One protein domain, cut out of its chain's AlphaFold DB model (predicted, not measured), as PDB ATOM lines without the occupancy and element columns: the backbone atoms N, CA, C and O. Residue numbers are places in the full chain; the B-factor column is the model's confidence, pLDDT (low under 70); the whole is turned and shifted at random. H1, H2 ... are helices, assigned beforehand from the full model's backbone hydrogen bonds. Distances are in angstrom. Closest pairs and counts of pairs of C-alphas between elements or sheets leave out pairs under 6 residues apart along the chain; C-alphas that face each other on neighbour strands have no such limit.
ATOM      1  N   LEU A  16     172.618 130.935 129.529       90.75
ATOM      2  CA  LEU A  16     172.704 129.669 130.264       90.75
ATOM      3  C   LEU A  16     173.052 129.913 131.734       90.75
ATOM      4  O   LEU A  16     172.459 129.300 132.618       90.75
ATOM      5  N   ALA A  17     173.957 130.852 131.997       89.94
ATOM      6  CA  ALA A  17     174.336 131.241 133.351       89.94
ATOM      7  C   ALA A  17     173.178 131.936 134.084       89.94
ATOM      8  O   ALA A  17     172.953 131.681 135.266       89.94
ATOM      9  N   VAL A  18     172.391 132.751 133.368       92.69
ATOM     10  CA  VAL A  18     171.137 133.327 133.881       92.69
ATOM     11  C   VAL A  18     170.162 132.229 134.300       92.69
ATOM     12  O   VAL A  18     169.695 132.241 135.436       92.69
ATOM     13  N   ILE A  19     169.883 131.250 133.432       94.75
ATOM     14  CA  ILE A  19     168.980 130.139 133.779       94.75
ATOM     15  C   ILE A  19     169.533 129.306 134.938       94.75
ATOM     16  O   ILE A  19     168.775 128.939 135.833       94.75
ATOM     17  N   GLY A  20     170.843 129.070 134.975       94.06
ATOM     18  CA  GLY A  20     171.511 128.450 136.115       94.06
ATOM     19  C   GLY A  20     171.235 129.184 137.431       94.06
ATOM     20  O   GLY A  20     170.833 128.568 138.414       94.06
ATOM     21  N   GLY A  21     171.382 130.511 137.442       93.94
ATOM     22  CA  GLY A  21     171.121 131.324 138.629       93.94
ATOM     23  C   GLY A  21     169.643 131.330 139.028       93.94
ATOM     24  O   GLY A  21     169.331 131.261 140.214       93.94
ATOM     25  N   VAL A  22     168.730 131.337 138.051       96.06
ATOM     26  CA  VAL A  22     167.280 131.203 138.283       96.06
ATOM     27  C   VAL A  22     166.964 129.887 138.990       96.06
ATOM     28  O   VAL A  22     166.200 129.887 139.951       96.06
ATOM     29  N   ILE A  23     167.564 128.778 138.551       96.69
ATOM     30  CA  ILE A  23     167.378 127.463 139.177       96.69
ATOM     31  C   ILE A  23     167.827 127.504 140.638       96.69
ATOM     32  O   ILE A  23     167.052 127.127 141.511       96.69
ATOM     33  N   LEU A  24     169.035 128.011 140.904       95.81
ATOM     34  CA  LEU A  24     169.590 128.078 142.259       95.81
ATOM     35  C   LEU A  24     168.729 128.935 143.197       95.81
ATOM     36  O   LEU A  24     168.485 128.551 144.337       95.81
ATOM     37  N   LEU A  25     168.218 130.069 142.712       97.19
ATOM     38  CA  LEU A  25     167.331 130.941 143.485       97.19
ATOM     39  C   LEU A  25     165.981 130.280 143.790       97.19
ATOM     40  O   LEU A  25     165.474 130.403 144.902       97.19
ATOM     41  N   LEU A  26     165.405 129.559 142.827       98.00
ATOM     42  CA  LEU A  26     164.138 128.848 143.011       98.00
ATOM     43  C   LEU A  26     164.273 127.625 143.927       98.00
ATOM     44  O   LEU A  26     163.376 127.356 144.726       98.00
ATOM     45  N   GLU A  27     165.387 126.895 143.843       96.62
ATOM     46  CA  GLU A  27     165.699 125.807 144.776       96.62
ATOM     47  C   GLU A  27     165.877 126.348 146.199       96.62
ATOM     48  O   GLU A  27     165.246 125.832 147.120       96.62
ATOM     49  N   ALA A  28     166.617 127.451 146.361       96.56
ATOM     50  CA  ALA A  28     166.773 128.122 147.648       96.56
ATOM     51  C   ALA A  28     165.434 128.626 148.213       96.56
ATOM     52  O   ALA A  28     165.180 128.473 149.408       96.56
ATOM     53  N   ALA A  29     164.549 129.177 147.373       97.88
ATOM     54  CA  ALA A  29     163.212 129.600 147.793       97.88
ATOM     55  C   ALA A  29     162.405 128.416 148.346       97.88
ATOM     56  O   ALA A  29     161.844 128.495 149.439       97.88
ATOM     57  N   ALA A  30     162.407 127.290 147.626       97.94
ATOM     58  CA  ALA A  30     161.715 126.080 148.049       97.94
ATOM     59  C   ALA A  30     162.289 125.501 149.354       97.94
ATOM     60  O   ALA A  30     161.531 125.113 150.245       97.94
ATOM     61  N   ASP A  31     163.617 125.455 149.486       96.31
ATOM     62  CA  ASP A  31     164.284 124.979 150.702       96.31
ATOM     63  C   ASP A  31     164.017 125.905 151.898       96.31
ATOM     64  O   ASP A  31     163.840 125.433 153.027       96.31
ATOM     65  N   ARG A  32     163.911 127.221 151.666       95.94
ATOM     66  CA  ARG A  32     163.557 128.188 152.709       95.94
ATOM     67  C   ARG A  32     162.111 128.016 153.171       95.94
ATOM     68  O   ARG A  32     161.892 127.989 154.380       95.94
ATOM     69  N   CYS A  33     161.149 127.824 152.263       96.06
ATOM     70  CA  CYS A  33     159.765 127.488 152.629       96.06
ATOM     71  C   CYS A  33     159.709 126.250 153.533       96.06
ATOM     72  O   CYS A  33     159.065 126.276 154.581       96.06
ATOM     73  N   LEU A  34     160.429 125.183 153.166       94.25
ATOM     74  CA  LEU A  34     160.493 123.962 153.969       94.25
ATOM     75  C   LEU A  34     161.134 124.205 155.343       94.25
ATOM     76  O   LEU A  34     160.652 123.689 156.348       94.25
ATOM     77  N   SER A  35     162.203 125.000 155.394       94.38
ATOM     78  CA  SER A  35     162.893 125.335 156.643       94.38
ATOM     79  C   SER A  35     162.000 126.139 157.591       94.38
ATOM     80  O   SER A  35     161.987 125.863 158.788       94.38
ATOM     81  N   LEU A  36     161.220 127.088 157.064       93.69
ATOM     82  CA  LEU A  36     160.246 127.864 157.839       93.69
ATOM     83  C   LEU A  36     159.137 126.967 158.400       93.69
ATOM     84  O   LEU A  36     158.861 127.014 159.594       93.69
ATOM     85  N   LEU A  37     158.574 126.085 157.567       92.69
ATOM     86  CA  LEU A  37     157.578 125.096 157.995       92.69
ATOM     87  C   LEU A  37     158.117 124.129 159.056       92.69
ATOM     88  O   LEU A  37     157.369 123.687 159.916       92.69
ATOM     89  N   ALA A  38     159.402 123.773 158.994       91.81
ATOM     90  CA  ALA A  38     160.028 122.881 159.966       91.81
ATOM     91  C   ALA A  38     160.383 123.577 161.292       91.81
ATOM     92  O   ALA A  38     160.502 122.907 162.320       91.81
ATOM     93  N   ALA A  39     160.590 124.896 161.273       91.62
ATOM     94  CA  ALA A  39     160.971 125.674 162.449       91.62
ATOM     95  C   ALA A  39     159.796 125.919 163.410       91.62
ATOM     96  O   ALA A  39     160.020 126.048 164.616       91.62
ATOM     97  N   ASP A  40     158.564 125.949 162.899       85.31
ATOM     98  CA  ASP A  40     157.347 126.042 163.702       85.31
ATOM     99  C   ASP A  40     156.630 124.676 163.751       85.31
ATOM    100  O   ASP A  40     156.227 124.152 162.715       85.31
ATOM    101  N   PRO A  41     156.452 124.056 164.932       70.50
ATOM    102  CA  PRO A  41     155.721 122.798 165.058       70.50
ATOM    103  C   PRO A  41     154.188 122.948 164.992       70.50
ATOM    104  O   PRO A  41     153.498 121.927 164.927       70.50
ATOM    105  N   ALA A  42     153.636 124.166 165.047       79.50
ATOM    106  CA  ALA A  42     152.194 124.416 164.950       79.50
ATOM    107  C   ALA A  42     151.850 125.720 164.191       79.50
ATOM    108  O   ALA A  42     151.125 126.563 164.732       79.50
ATOM    109  N   PRO A  43     152.317 125.878 162.939       78.56
ATOM    110  CA  PRO A  43     152.038 127.059 162.140       78.56
ATOM    111  C   PRO A  43     150.537 127.218 161.892       78.56
ATOM    112  O   PRO A  43     149.768 126.250 161.860       78.56
ATOM    113  N   GLY A  44     150.108 128.464 161.685       87.44
ATOM    114  CA  GLY A  44     148.748 128.742 161.239       87.44
ATOM    115  C   GLY A  44     148.442 127.968 159.953       87.44
ATOM    116  O   GLY A  44     149.285 127.876 159.061       87.44
ATOM    117  N   LEU A  45     147.240 127.395 159.842       88.62
ATOM    118  CA  LEU A  45     146.873 126.544 158.702       88.62
ATOM    119  C   LEU A  45     147.025 127.277 157.358       88.62
ATOM    120  O   LEU A  45     147.545 126.713 156.401       88.62
ATOM    121  N   GLU A  46     146.597 128.540 157.297       87.50
ATOM    122  CA  GLU A  46     146.693 129.372 156.091       87.50
ATOM    123  C   GLU A  46     148.147 129.673 155.708       87.50
ATOM    124  O   GLU A  46     148.522 129.508 154.550       87.50
ATOM    125  N   GLU A  47     148.984 130.036 156.681       88.50
ATOM    126  CA  GLU A  47     150.415 130.285 156.474       88.50
ATOM    127  C   GLU A  47     151.142 129.013 156.019       88.50
ATOM    128  O   GLU A  47     151.945 129.041 155.087       88.50
ATOM    129  N   SER A  48     150.781 127.871 156.608       91.25
ATOM    130  CA  SER A  48     151.321 126.564 156.231       91.25
ATOM    131  C   SER A  48     151.013 126.221 154.779       91.25
ATOM    132  O   SER A  48     151.888 125.749 154.051       91.25
ATOM    133  N   PHE A  49     149.768 126.454 154.350       93.00
ATOM    134  CA  PHE A  49     149.364 126.235 152.966       93.00
ATOM    135  C   PHE A  49     150.066 127.200 152.019       93.00
ATOM    136  O   PHE A  49     150.593 126.741 151.012       93.00
ATOM    137  N   ALA A  50     150.142 128.488 152.356       93.38
ATOM    138  CA  ALA A  50     150.820 129.482 151.530       93.38
ATOM    139  C   ALA A  50     152.309 129.146 151.324       93.38
ATOM    140  O   ALA A  50     152.794 129.168 150.194       93.38
ATOM    141  N   LEU A  51     153.023 128.767 152.391       95.00
ATOM    142  CA  LEU A  51     154.430 128.358 152.312       95.00
ATOM    143  C   LEU A  51     154.614 127.040 151.550       95.00
ATOM    144  O   LEU A  51     155.566 126.902 150.781       95.00
ATOM    145  N   SER A  52     153.716 126.071 151.753       95.06
ATOM    146  CA  SER A  52     153.770 124.784 151.047       95.06
ATOM    147  C   SER A  52     153.538 124.957 149.549       95.06
ATOM    148  O   SER A  52     154.254 124.360 148.747       95.06
ATOM    149  N   ASP A  53     152.554 125.778 149.182       96.88
ATOM    150  CA  ASP A  53     152.214 126.074 147.795       96.88
ATOM    151  C   ASP A  53     153.371 126.800 147.104       96.88
ATOM    152  O   ASP A  53     153.915 126.271 146.134       96.88
ATOM    153  N   LEU A  54     153.866 127.899 147.696       97.75
ATOM    154  CA  LEU A  54     155.027 128.645 147.196       97.75
ATOM    155  C   LEU A  54     156.254 127.740 147.003       97.75
ATOM    156  O   LEU A  54     156.901 127.769 145.951       97.75
ATOM    157  N   GLY A  55     156.571 126.903 147.994       97.56
ATOM    158  CA  GLY A  55     157.707 125.988 147.911       97.56
ATOM    159  C   GLY A  55     157.563 124.961 146.782       97.56
ATOM    160  O   GLY A  55     158.543 124.644 146.097       97.56
ATOM    161  N   LEU A  56     156.347 124.463 146.543       97.75
ATOM    162  CA  LEU A  56     156.066 123.485 145.495       97.75
ATOM    163  C   LEU A  56     156.119 124.111 144.097       97.75
ATOM    164  O   LEU A  56     156.759 123.545 143.204       97.75
ATOM    165  N   VAL A  57     155.513 125.285 143.903       97.94
ATOM    166  CA  VAL A  57     155.554 125.990 142.612       97.94
ATOM    167  C   VAL A  57     156.966 126.476 142.279       97.94
ATOM    168  O   VAL A  57     157.394 126.342 141.129       97.94
ATOM    169  N   ALA A  58     157.749 126.918 143.272       98.19
ATOM    170  CA  ALA A  58     159.158 127.266 143.085       98.19
ATOM    171  C   ALA A  58     159.989 126.047 142.647       98.19
ATOM    172  O   ALA A  58     160.741 126.124 141.672       98.19
ATOM    173  N   ARG A  59     159.799 124.884 143.290       98.06
ATOM    174  CA  ARG A  59     160.482 123.637 142.902       98.06
ATOM    175  C   ARG A  59     160.097 123.179 141.495       98.06
ATOM    176  O   ARG A  59     160.956 122.719 140.739       98.06
ATOM    177  N   LEU A  60     158.821 123.300 141.133       97.94
ATOM    178  CA  LEU A  60     158.341 122.973 139.792       97.94
ATOM    179  C   LEU A  60     158.991 123.882 138.740       97.94
ATOM    180  O   LEU A  60     159.504 123.380 137.738       97.94
ATOM    181  N   ALA A  61     159.021 125.192 138.981       98.00
ATOM    182  CA  ALA A  61     159.666 126.155 138.094       98.00
ATOM    183  C   ALA A  61     161.179 125.889 137.966       98.00
ATOM    184  O   ALA A  61     161.705 125.894 136.851       98.00
ATOM    185  N   ALA A  62     161.865 125.550 139.066       97.56
ATOM    186  CA  ALA A  62     163.271 125.140 139.037       97.56
ATOM    187  C   ALA A  62     163.473 123.898 138.157       97.56
ATOM    188  O   ALA A  62     164.354 123.874 137.302       97.56
ATOM    189  N   SER A  63     162.619 122.880 138.299       96.12
ATOM    190  CA  SER A  63     162.686 121.671 137.471       96.12
ATOM    191  C   SER A  63     162.458 121.964 135.985       96.12
ATOM    192  O   SER A  63     163.150 121.390 135.141       96.12
ATOM    193  N   GLN A  64     161.524 122.858 135.655       95.75
ATOM    194  CA  GLN A  64     161.282 123.294 134.278       95.75
ATOM    195  C   GLN A  64     162.483 124.052 133.708       95.75
ATOM    196  O   GLN A  64     162.857 123.816 132.561       95.75
ATOM    197  N   ALA A  65     163.111 124.914 134.506       95.94
ATOM    198  CA  ALA A  65     164.316 125.635 134.120       95.94
ATOM    199  C   ALA A  65     165.515 124.691 133.935       95.94
ATOM    200  O   ALA A  65     166.227 124.803 132.939       95.94
ATOM    201  N   ARG A  66     165.693 123.688 134.812       94.50
ATOM    202  CA  ARG A  66     166.729 122.647 134.661       94.50
ATOM    203  C   ARG A  66     166.588 121.875 133.354       94.50
ATOM    204  O   ARG A  66     167.596 121.551 132.740       94.50
ATOM    205  N   ALA A  67     165.362 121.627 132.893       94.06
ATOM    206  CA  ALA A  67     165.118 120.955 131.616       94.06
ATOM    207  C   ALA A  67     165.567 121.772 130.385       94.06
ATOM    208  O   ALA A  67     165.603 121.230 129.280       94.06
ATOM    209  N   LEU A  68     165.894 123.060 130.555       92.62
ATOM    210  CA  LEU A  68     166.440 123.919 129.500       92.62
ATOM    211  C   LEU A  68     167.970 123.871 129.423       92.62
ATOM    212  O   LEU A  68     168.531 124.326 128.424       92.62
ATOM    213  N   LEU A  69     168.641 123.363 130.462       89.50
ATOM    214  CA  LEU A  69     170.092 123.254 130.482       89.50
ATOM    215  C   LEU A  69     170.560 121.995 129.732       89.50
ATOM    216  O   LEU A  69     169.914 120.945 129.808       89.50
ATOM    217  N   PRO A  70     171.692 122.073 129.011       84.56
ATOM    218  CA  PRO A  70     172.408 120.899 128.526       84.56
ATOM    219  C   PRO A  70     172.773 119.937 129.667       84.56
ATOM    220  O   PRO A  70     173.021 120.356 130.795       84.56
ATOM    221  N   VAL A  71     172.833 118.637 129.365       80.19
ATOM    222  CA  VAL A  71     173.094 117.568 130.355       80.19
ATOM    223  C   VAL A  71     174.497 117.662 130.972       80.19
ATOM    224  O   VAL A  71     174.723 117.140 132.058       80.19
ATOM    225  N   ASP A  72     175.432 118.311 130.283       78.31
ATOM    226  CA  ASP A  72     176.829 118.494 130.677       78.31
ATOM    227  C   ASP A  72     177.087 119.746 131.528       78.31
ATOM    228  O   ASP A  72     178.211 119.924 131.989       78.31
ATOM    229  N   ILE A  73     176.078 120.594 131.763       74.00
ATOM    230  CA  ILE A  73     176.217 121.759 132.646       74.00
ATOM    231  C   ILE A  73     175.853 121.369 134.077       74.00
ATOM    232  O   ILE A  73     174.693 121.078 134.388       74.00
ATOM    233  N   GLU A  74     176.838 121.426 134.972       75.31
ATOM    234  CA  GLU A  74     176.604 121.334 136.407       75.31
ATOM    235  C   GLU A  74     176.243 122.714 136.972       75.31
ATOM    236  O   GLU A  74     176.853 123.730 136.650       75.31
ATOM    237  N   LEU A  75     175.253 122.770 137.869       74.06
ATOM    238  CA  LEU A  75     174.857 124.030 138.518       74.06
ATOM    239  C   LEU A  75     175.974 124.623 139.393       74.06
ATOM    240  O   LEU A  75     175.954 125.816 139.675       74.06
ATOM    241  N   LEU A  76     176.949 123.803 139.793       69.44
ATOM    242  CA  LEU A  76     178.138 124.225 140.538       69.44
ATOM    243  C   LEU A  76     179.048 125.153 139.718       69.44
ATOM    244  O   LEU A  76     179.791 125.940 140.299       69.44
ATOM    245  N   ASP A  77     178.958 125.098 138.388       67.69
ATOM    246  CA  ASP A  77     179.732 125.957 137.489       67.69
ATOM    247  C   ASP A  77     179.105 127.354 137.322       67.69
ATOM    248  O   ASP A  77     179.707 128.255 136.727       67.69
ATOM    249  N   VAL A  78     177.894 127.556 137.856       72.56
ATOM    250  CA  VAL A  78     177.148 128.812 137.771       72.56
ATOM    251  C   VAL A  78     177.523 129.720 138.937       72.56
ATOM    252  O   VAL A  78     177.214 129.452 140.096       72.56
ATOM    253  N   GLN A  79     178.149 130.854 138.629       72.62
ATOM    254  CA  GLN A  79     178.569 131.820 139.643       72.62
ATOM    255  C   GLN A  79     177.448 132.792 140.012       72.62
ATOM    256  O   GLN A  79     177.311 133.851 139.408       72.62
ATOM    257  N   ILE A  80     176.680 132.479 141.048       74.62
ATOM    258  CA  ILE A  80     175.757 133.414 141.704       74.62
ATOM    259  C   ILE A  80     176.433 134.021 142.941       74.62
ATOM    260  O   ILE A  80     177.101 133.323 143.698       74.62
ATOM    261  N   ALA A  81     176.271 135.331 143.156       72.56
ATOM    262  CA  ALA A  81     176.751 135.974 144.377       72.56
ATOM    263  C   ALA A  81     176.055 135.355 145.600       72.56
ATOM    264  O   ALA A  81     174.827 135.330 145.638       72.56
ATOM    265  N   GLU A  82     176.811 134.908 146.606       68.38
ATOM    266  CA  GLU A  82     176.269 134.272 147.824       68.38
ATOM    267  C   GLU A  82     175.207 135.138 148.522       68.38
ATOM    268  O   GLU A  82     174.188 134.632 148.982       68.38
ATOM    269  N   SER A  83     175.370 136.465 148.488       71.19
ATOM    270  CA  SER A  83     174.384 137.431 148.999       71.19
ATOM    271  C   SER A  83     173.019 137.356 148.310       71.19
ATOM    272  O   SER A  83     172.028 137.857 148.834       71.19
ATOM    273  N   SER A  84     172.945 136.751 147.123       75.06
ATOM    274  CA  SER A  84     171.683 136.510 146.433       75.06
ATOM    275  C   SER A  84     170.940 135.282 146.968       75.06
ATOM    276  O   SER A  84     169.732 135.176 146.775       75.06
ATOM    277  N   LEU A  85     171.630 134.369 147.644       80.44
ATOM    278  CA  LEU A  85     171.025 133.190 148.263       80.44
ATOM    279  C   LEU A  85     170.697 133.426 149.744       80.44
ATOM    280  O   LEU A  85     169.798 132.783 150.275       80.44
ATOM    281  N   ASP A  86     171.358 134.390 150.388       81.12
ATOM    282  CA  ASP A  86     171.206 134.725 151.814       81.12
ATOM    283  C   ASP A  86     169.938 135.546 152.143       81.12
ATOM    284  O   ASP A  86     169.930 136.418 153.009       81.12
ATOM    285  N   ARG A  87     168.843 135.328 151.409       84.38
ATOM    286  CA  ARG A  87     167.577 136.032 151.655       84.38
ATOM    287  C   ARG A  87     166.712 135.233 152.621       84.38
ATOM    288  O   ARG A  87     166.521 134.029 152.448       84.38
ATOM    289  N   ASP A  88     166.180 135.927 153.628       84.69
ATOM    290  CA  ASP A  88     165.347 135.297 154.653       84.69
ATOM    291  C   ASP A  88     163.948 134.918 154.172       84.69
ATOM    292  O   ASP A  88     163.412 133.882 154.572       84.69
ATOM    293  N   ASP A  89     163.393 135.744 153.294       93.69
ATOM    294  CA  ASP A  89     162.060 135.578 152.737       93.69
ATOM    295  C   ASP A  89     162.119 134.793 151.408       93.69
ATOM    296  O   ASP A  89     162.771 135.252 150.457       93.69
ATOM    297  N   PRO A  90     161.436 133.632 151.301       96.38
ATOM    298  CA  PRO A  90     161.323 132.884 150.053       96.38
ATOM    299  C   PRO A  90     160.857 133.719 148.858       96.38
ATOM    300  O   PRO A  90     161.340 133.498 147.746       96.38
ATOM    301  N   ILE A  91     159.944 134.681 149.044       96.88
ATOM    302  CA  ILE A  91     159.414 135.443 147.907       96.88
ATOM    303  C   ILE A  91     160.463 136.391 147.325       96.88
ATOM    304  O   ILE A  91     160.509 136.605 146.113       96.88
ATOM    305  N   GLU A  92     161.378 136.895 148.153       96.88
ATOM    306  CA  GLU A  92     162.476 137.750 147.704       96.88
ATOM    307  C   GLU A  92     163.512 136.966 146.881       96.88
ATOM    308  O   GLU A  92     164.126 137.519 145.965       96.88
ATOM    309  N   LEU A  93     163.663 135.658 147.125       97.69
ATOM    310  CA  LEU A  93     164.441 134.766 146.253       97.69
ATOM    311  C   LEU A  93     163.770 134.606 144.881       97.69
ATOM    312  O   LEU A  93     164.448 134.684 143.855       97.69
ATOM    313  N   VAL A  94     162.438 134.477 144.836       98.06
ATOM    314  CA  VAL A  94     161.681 134.434 143.571       98.06
ATOM    315  C   VAL A  94     161.777 135.766 142.821       98.06
ATOM    316  O   VAL A  94     162.010 135.769 141.610       98.06
ATOM    317  N   ARG A  95     161.677 136.911 143.514       97.31
ATOM    318  CA  ARG A  95     161.888 138.235 142.897       97.31
ATOM    319  C   ARG A  95     163.283 138.364 142.306       97.31
ATOM    320  O   ARG A  95     163.433 138.901 141.211       97.31
ATOM    321  N   ALA A  96     164.301 137.868 143.006       96.00
ATOM    322  CA  ALA A  96     165.662 137.865 142.495       96.00
ATOM    323  C   ALA A  96     165.805 136.977 141.251       96.00
ATOM    324  O   ALA A  96     166.480 137.379 140.303       96.00
ATOM    325  N   ALA A  97     165.145 135.815 141.222       96.69
ATOM    326  CA  ALA A  97     165.136 134.939 140.052       96.69
ATOM    327  C   ALA A  97     164.495 135.643 138.849       96.69
ATOM    328  O   ALA A  97     165.060 135.659 137.758       96.69
ATOM    329  N   GLU A  98     163.353 136.295 139.056       97.25
ATOM    330  CA  GLU A  98     162.667 137.069 138.026       97.25
ATOM    331  C   GLU A  98     163.520 138.235 137.515       97.25
ATOM    332  O   GLU A  98     163.714 138.373 136.305       97.25
ATOM    333  N   ALA A  99     164.120 139.010 138.420       95.50
ATOM    334  CA  ALA A  99     165.021 140.099 138.066       95.50
ATOM    335  C   ALA A  99     166.227 139.608 137.252       95.50
ATOM    336  O   ALA A  99     166.647 140.286 136.313       95.50
ATOM    337  N   LEU A 100     166.747 138.415 137.558       94.19
ATOM    338  CA  LEU A 100     167.849 137.812 136.815       94.19
ATOM    339  C   LEU A 100     167.458 137.497 135.365       94.19
ATOM    340  O   LEU A 100     168.272 137.675 134.467       94.19
ATOM    341  N   THR A 101     166.204 137.124 135.092       94.69
ATOM    342  CA  THR A 101     165.743 136.910 133.704       94.69
ATOM    343  C   THR A 101     165.721 138.186 132.860       94.69
ATOM    344  O   THR A 101     165.738 138.108 131.634       94.69
ATOM    345  N   ARG A 102     165.715 139.363 133.501       94.19
ATOM    346  CA  ARG A 102     165.699 140.676 132.840       94.19
ATOM    347  C   ARG A 102     167.094 141.242 132.562       94.19
ATOM    348  O   ARG A 102     167.190 142.307 131.955       94.19
ATOM    349  N   THR A 103     168.169 140.586 133.009       93.38
ATOM    350  CA  THR A 103     169.547 141.084 132.809       93.38
ATOM    351  C   THR A 103     170.053 140.876 131.385       93.38
ATOM    352  O   THR A 103     171.000 141.540 130.968       93.38
ATOM    353  N   VAL A 104     169.403 139.992 130.627       91.94
ATOM    354  CA  VAL A 104     169.720 139.687 129.231       91.94
ATOM    355  C   VAL A 104     168.451 139.750 128.374       91.94
ATOM    356  O   VAL A 104     167.351 139.527 128.883       91.94
ATOM    357  N   PRO A 105     168.559 140.052 127.069       92.25
ATOM    358  CA  PRO A 105     167.422 139.937 126.160       92.25
ATOM    359  C   PRO A 105     166.933 138.482 126.079       92.25
ATOM    360  O   PRO A 105     167.727 137.544 126.189       92.25
ATOM    361  N   ILE A 106     165.632 138.278 125.846       91.31
ATOM    362  CA  ILE A 106     165.017 136.937 125.812       91.31
ATOM    363  C   ILE A 106     165.666 136.031 124.749       91.31
ATOM    364  O   ILE A 106     165.742 134.820 124.932       91.31
ATOM    365  N   GLU A 107     166.181 136.607 123.660       91.06
ATOM    366  CA  GLU A 107     166.875 135.904 122.579       91.06
ATOM    367  C   GLU A 107     168.225 135.314 123.007       91.06
ATOM    368  O   GLU A 107     168.720 134.399 122.348       91.06
ATOM    369  N   ALA A 108     168.819 135.825 124.090       91.88
ATOM    370  CA  ALA A 108     170.039 135.276 124.671       91.88
ATOM    371  C   ALA A 108     169.758 134.081 125.592       91.88
ATOM    372  O   ALA A 108     170.671 133.306 125.872       91.88
ATOM    373  N   LEU A 109     168.516 133.908 126.058       93.56
ATOM    374  CA  LEU A 109     168.130 132.782 126.901       93.56
ATOM    375  C   LEU A 109     167.929 131.495 126.078       93.56
ATOM    376  O   LEU A 109     167.555 131.546 124.901       93.56
ATOM    377  N   PRO A 110     168.090 130.312 126.699       93.44
ATOM    378  CA  PRO A 110     167.730 129.038 126.088       93.44
ATOM    379  C   PRO A 110     166.308 129.031 125.520       93.44
ATOM    380  O   PRO A 110     165.366 129.591 126.096       93.44
ATOM    381  N   ARG A 111     166.109 128.338 124.396       92.31
ATOM    382  CA  ARG A 111     164.775 128.192 123.798       92.31
ATOM    383  C   ARG A 111     163.831 127.517 124.789       92.31
ATOM    384  O   ARG A 111     164.141 126.453 125.307       92.31
ATOM    385  N   GLY A 112     162.659 128.112 125.002       92.88
ATOM    386  CA  GLY A 112     161.675 127.633 125.979       92.88
ATOM    387  C   GLY A 112     161.694 128.385 127.314       92.88
ATOM    388  O   GLY A 112     160.751 128.226 128.088       92.88
ATOM    389  N   SER A 113     162.673 129.271 127.541       95.12
ATOM    390  CA  SER A 113     162.771 130.104 128.755       95.12
ATOM    391  C   SER A 113     161.548 130.982 129.017       95.12
ATOM    392  O   SER A 113     161.268 131.312 130.164       95.12
ATOM    393  N   SER A 114     160.753 131.305 127.990       95.25
ATOM    394  CA  SER A 114     159.503 132.055 128.160       95.25
ATOM    395  C   SER A 114     158.520 131.379 129.122       95.25
ATOM    396  O   SER A 114     157.809 132.075 129.837       95.25
ATOM    397  N   ARG A 115     158.500 130.040 129.193       95.00
ATOM    398  CA  ARG A 115     157.659 129.310 130.156       95.00
ATOM    399  C   ARG A 115     158.105 129.539 131.597       95.00
ATOM    400  O   ARG A 115     157.257 129.699 132.463       95.00
ATOM    401  N   VAL A 116     159.416 129.596 131.830       96.62
ATOM    402  CA  VAL A 116     159.993 129.871 133.152       96.62
ATOM    403  C   VAL A 116     159.699 131.310 133.567       96.62
ATOM    404  O   VAL A 116     159.275 131.540 134.691       96.62
ATOM    405  N   VAL A 117     159.847 132.271 132.650       96.69
ATOM    406  CA  VAL A 117     159.509 133.681 132.913       96.69
ATOM    407  C   VAL A 117     158.032 133.836 133.277       96.69
ATOM    408  O   VAL A 117     157.715 134.495 134.262       96.69
ATOM    409  N   VAL A 118     157.126 133.194 132.531       97.38
ATOM    410  CA  VAL A 118     155.691 133.203 132.856       97.38
ATOM    411  C   VAL A 118     155.439 132.593 134.235       97.38
ATOM    412  O   VAL A 118     154.769 133.227 135.041       97.38
ATOM    413  N   ALA A 119     156.036 131.435 134.540       97.75
ATOM    414  CA  ALA A 119     155.902 130.806 135.852       97.75
ATOM    415  C   ALA A 119     156.372 131.733 136.986       97.75
ATOM    416  O   ALA A 119     155.670 131.882 137.977       97.75
ATOM    417  N   LEU A 120     157.508 132.420 136.827       97.94
ATOM    418  CA  LEU A 120     157.991 133.406 137.799       97.94
ATOM    419  C   LEU A 120     156.996 134.557 137.995       97.94
ATOM    420  O   LEU A 120     156.703 134.935 139.127       97.94
ATOM    421  N   CYS A 121     156.451 135.109 136.907       97.44
ATOM    422  CA  CYS A 121     155.451 136.172 136.990       97.44
ATOM    423  C   CYS A 121     154.142 135.708 137.642       97.44
ATOM    424  O   CYS A 121     153.504 136.503 138.330       97.44
ATOM    425  N   ASP A 122     153.732 134.461 137.415       98.00
ATOM    426  CA  ASP A 122     152.527 133.888 138.013       98.00
ATOM    427  C   ASP A 122     152.724 133.661 139.519       98.00
ATOM    428  O   ASP A 122     151.917 134.155 140.303       98.00
ATOM    429  N   ILE A 123     153.858 133.077 139.930       97.75
ATOM    430  CA  ILE A 123     154.222 132.916 141.349       97.75
ATOM    431  C   ILE A 123     154.230 134.273 142.064       97.75
ATOM    432  O   ILE A 123     153.637 134.421 143.128       97.75
ATOM    433  N   LEU A 124     154.865 135.293 141.477       97.56
ATOM    434  CA  LEU A 124     154.916 136.632 142.079       97.56
ATOM    435  C   LEU A 124     153.555 137.329 142.122       97.56
ATOM    436  O   LEU A 124     153.352 138.194 142.965       97.56
ATOM    437  N   ARG A 125     152.631 136.995 141.218       96.69
ATOM    438  CA  ARG A 125     151.264 137.527 141.257       96.69
ATOM    439  C   ARG A 125     150.449 136.896 142.383       96.69
ATOM    440  O   ARG A 125     149.601 137.569 142.956       96.69
ATOM    441  N   GLU A 126     150.660 135.610 142.635       94.81
ATOM    442  CA  GLU A 126     149.889 134.826 143.604       94.81
ATOM    443  C   GLU A 126     150.426 134.968 145.033       94.81
ATOM    444  O   GLU A 126     149.639 134.973 145.978       94.81
ATOM    445  N   HIS A 127     151.743 135.139 145.191       92.06
ATOM    446  CA  HIS A 127     152.417 135.118 146.494       92.06
ATOM    447  C   HIS A 127     153.208 136.393 146.841       92.06
ATOM    448  O   HIS A 127     153.761 136.459 147.938       92.06
ATOM    449  N   GLY A 128     153.327 137.364 145.924       80.19
ATOM    450  CA  GLY A 128     154.182 138.553 146.081       80.19
ATOM    451  C   GLY A 128     153.460 139.890 146.130       80.19
ATOM    452  O   GLY A 128     152.227 139.941 146.309       80.19
TER     453      GLY A 128
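What this domain is: This is residues 16 to 128 of the 128 residues of an uncharacterized protein of Humibacillus xanthopallidus (UniProt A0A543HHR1). Four helices make a bundle, with the long helical hairpin of H1 and H2 on one side and the shorter hairpin of H3 and H4 packed on it, and the far end of the long hairpin reaches beyond the shorter pair. The stretch from 67 to 89, with no named element, runs back from the end of H2 past H1 to the start of H3, and residues 41 to 46 stick out at the turn of the long hairpin. The printed part has 113 residues with four named helices, in the order H1, H2, H3, H4, and no named strand; the class is all helix. The whole is compact, with a radius of gyration of the C-alphas of 14.0 A, yet elongated, spanning 45 by 26 by 23 A.

Where its parts are: The longest helix, H1, holds residues 16 to 39 and measures 34.5 A from C-alpha 16 at (172.704, 129.669, 130.264) to C-alpha 39 at (160.971, 125.674, 162.449). H2, residues 45 to 66, measures 31.4 A. H3, residues 90 to 101, measures 17.4 A. H4, residues 113 to 127, measures 21.1 A and ends with C-alpha 127 at (152.417, 135.118, 146.494).

How they stand to each other: H1 and H2 touch and form a helical hairpin, opposite ways at a shallow tilt of 24 degrees; their closest C-alphas, of Ala 30 and Gly 55, are 4.0 A apart. H1 also touches H3, opposite ways at a shallow tilt of 5 degrees, with the closest C-alphas, of Ala 29 and Pro 90, 4.4 A apart. H3 and H4 touch as a second helical hairpin at a shallow tilt of 31 degrees, and their closest C-alphas, of Glu 98 and Leu 120, are 5.9 A apart. H2 and H4 touch, opposite ways at a shallow tilt of 8 degrees, with the closest C-alphas, of Ala 65 and Val 116, 6.1 A apart. H1 and H4 are close but not clearly touching, with the closest C-alphas, of Ile 19 and Ser 113, 8.0 A apart. H2 and H3 are also close but not clearly touching, with the closest C-alphas, of Ala 58 and Val 94, 7.6 A apart. In H1, H2, H3 and H4 every O i to N i+4 pair is within hydrogen-bond range.

The domain as a whole: The C-alphas of Ala 42 and Glu 107, the two farthest apart, are 46.3 A from each other. The printed part has no cut and ends at residue 128, the chain's last residue. The link from H1 to H2 is tight, with 5 residues; the links from H2 to H3, with 23 residues, and from H3 to H4, with 11, are long. The mean pLDDT of the printed part is 91.0, and residues 76, 77 and 82 are under 70.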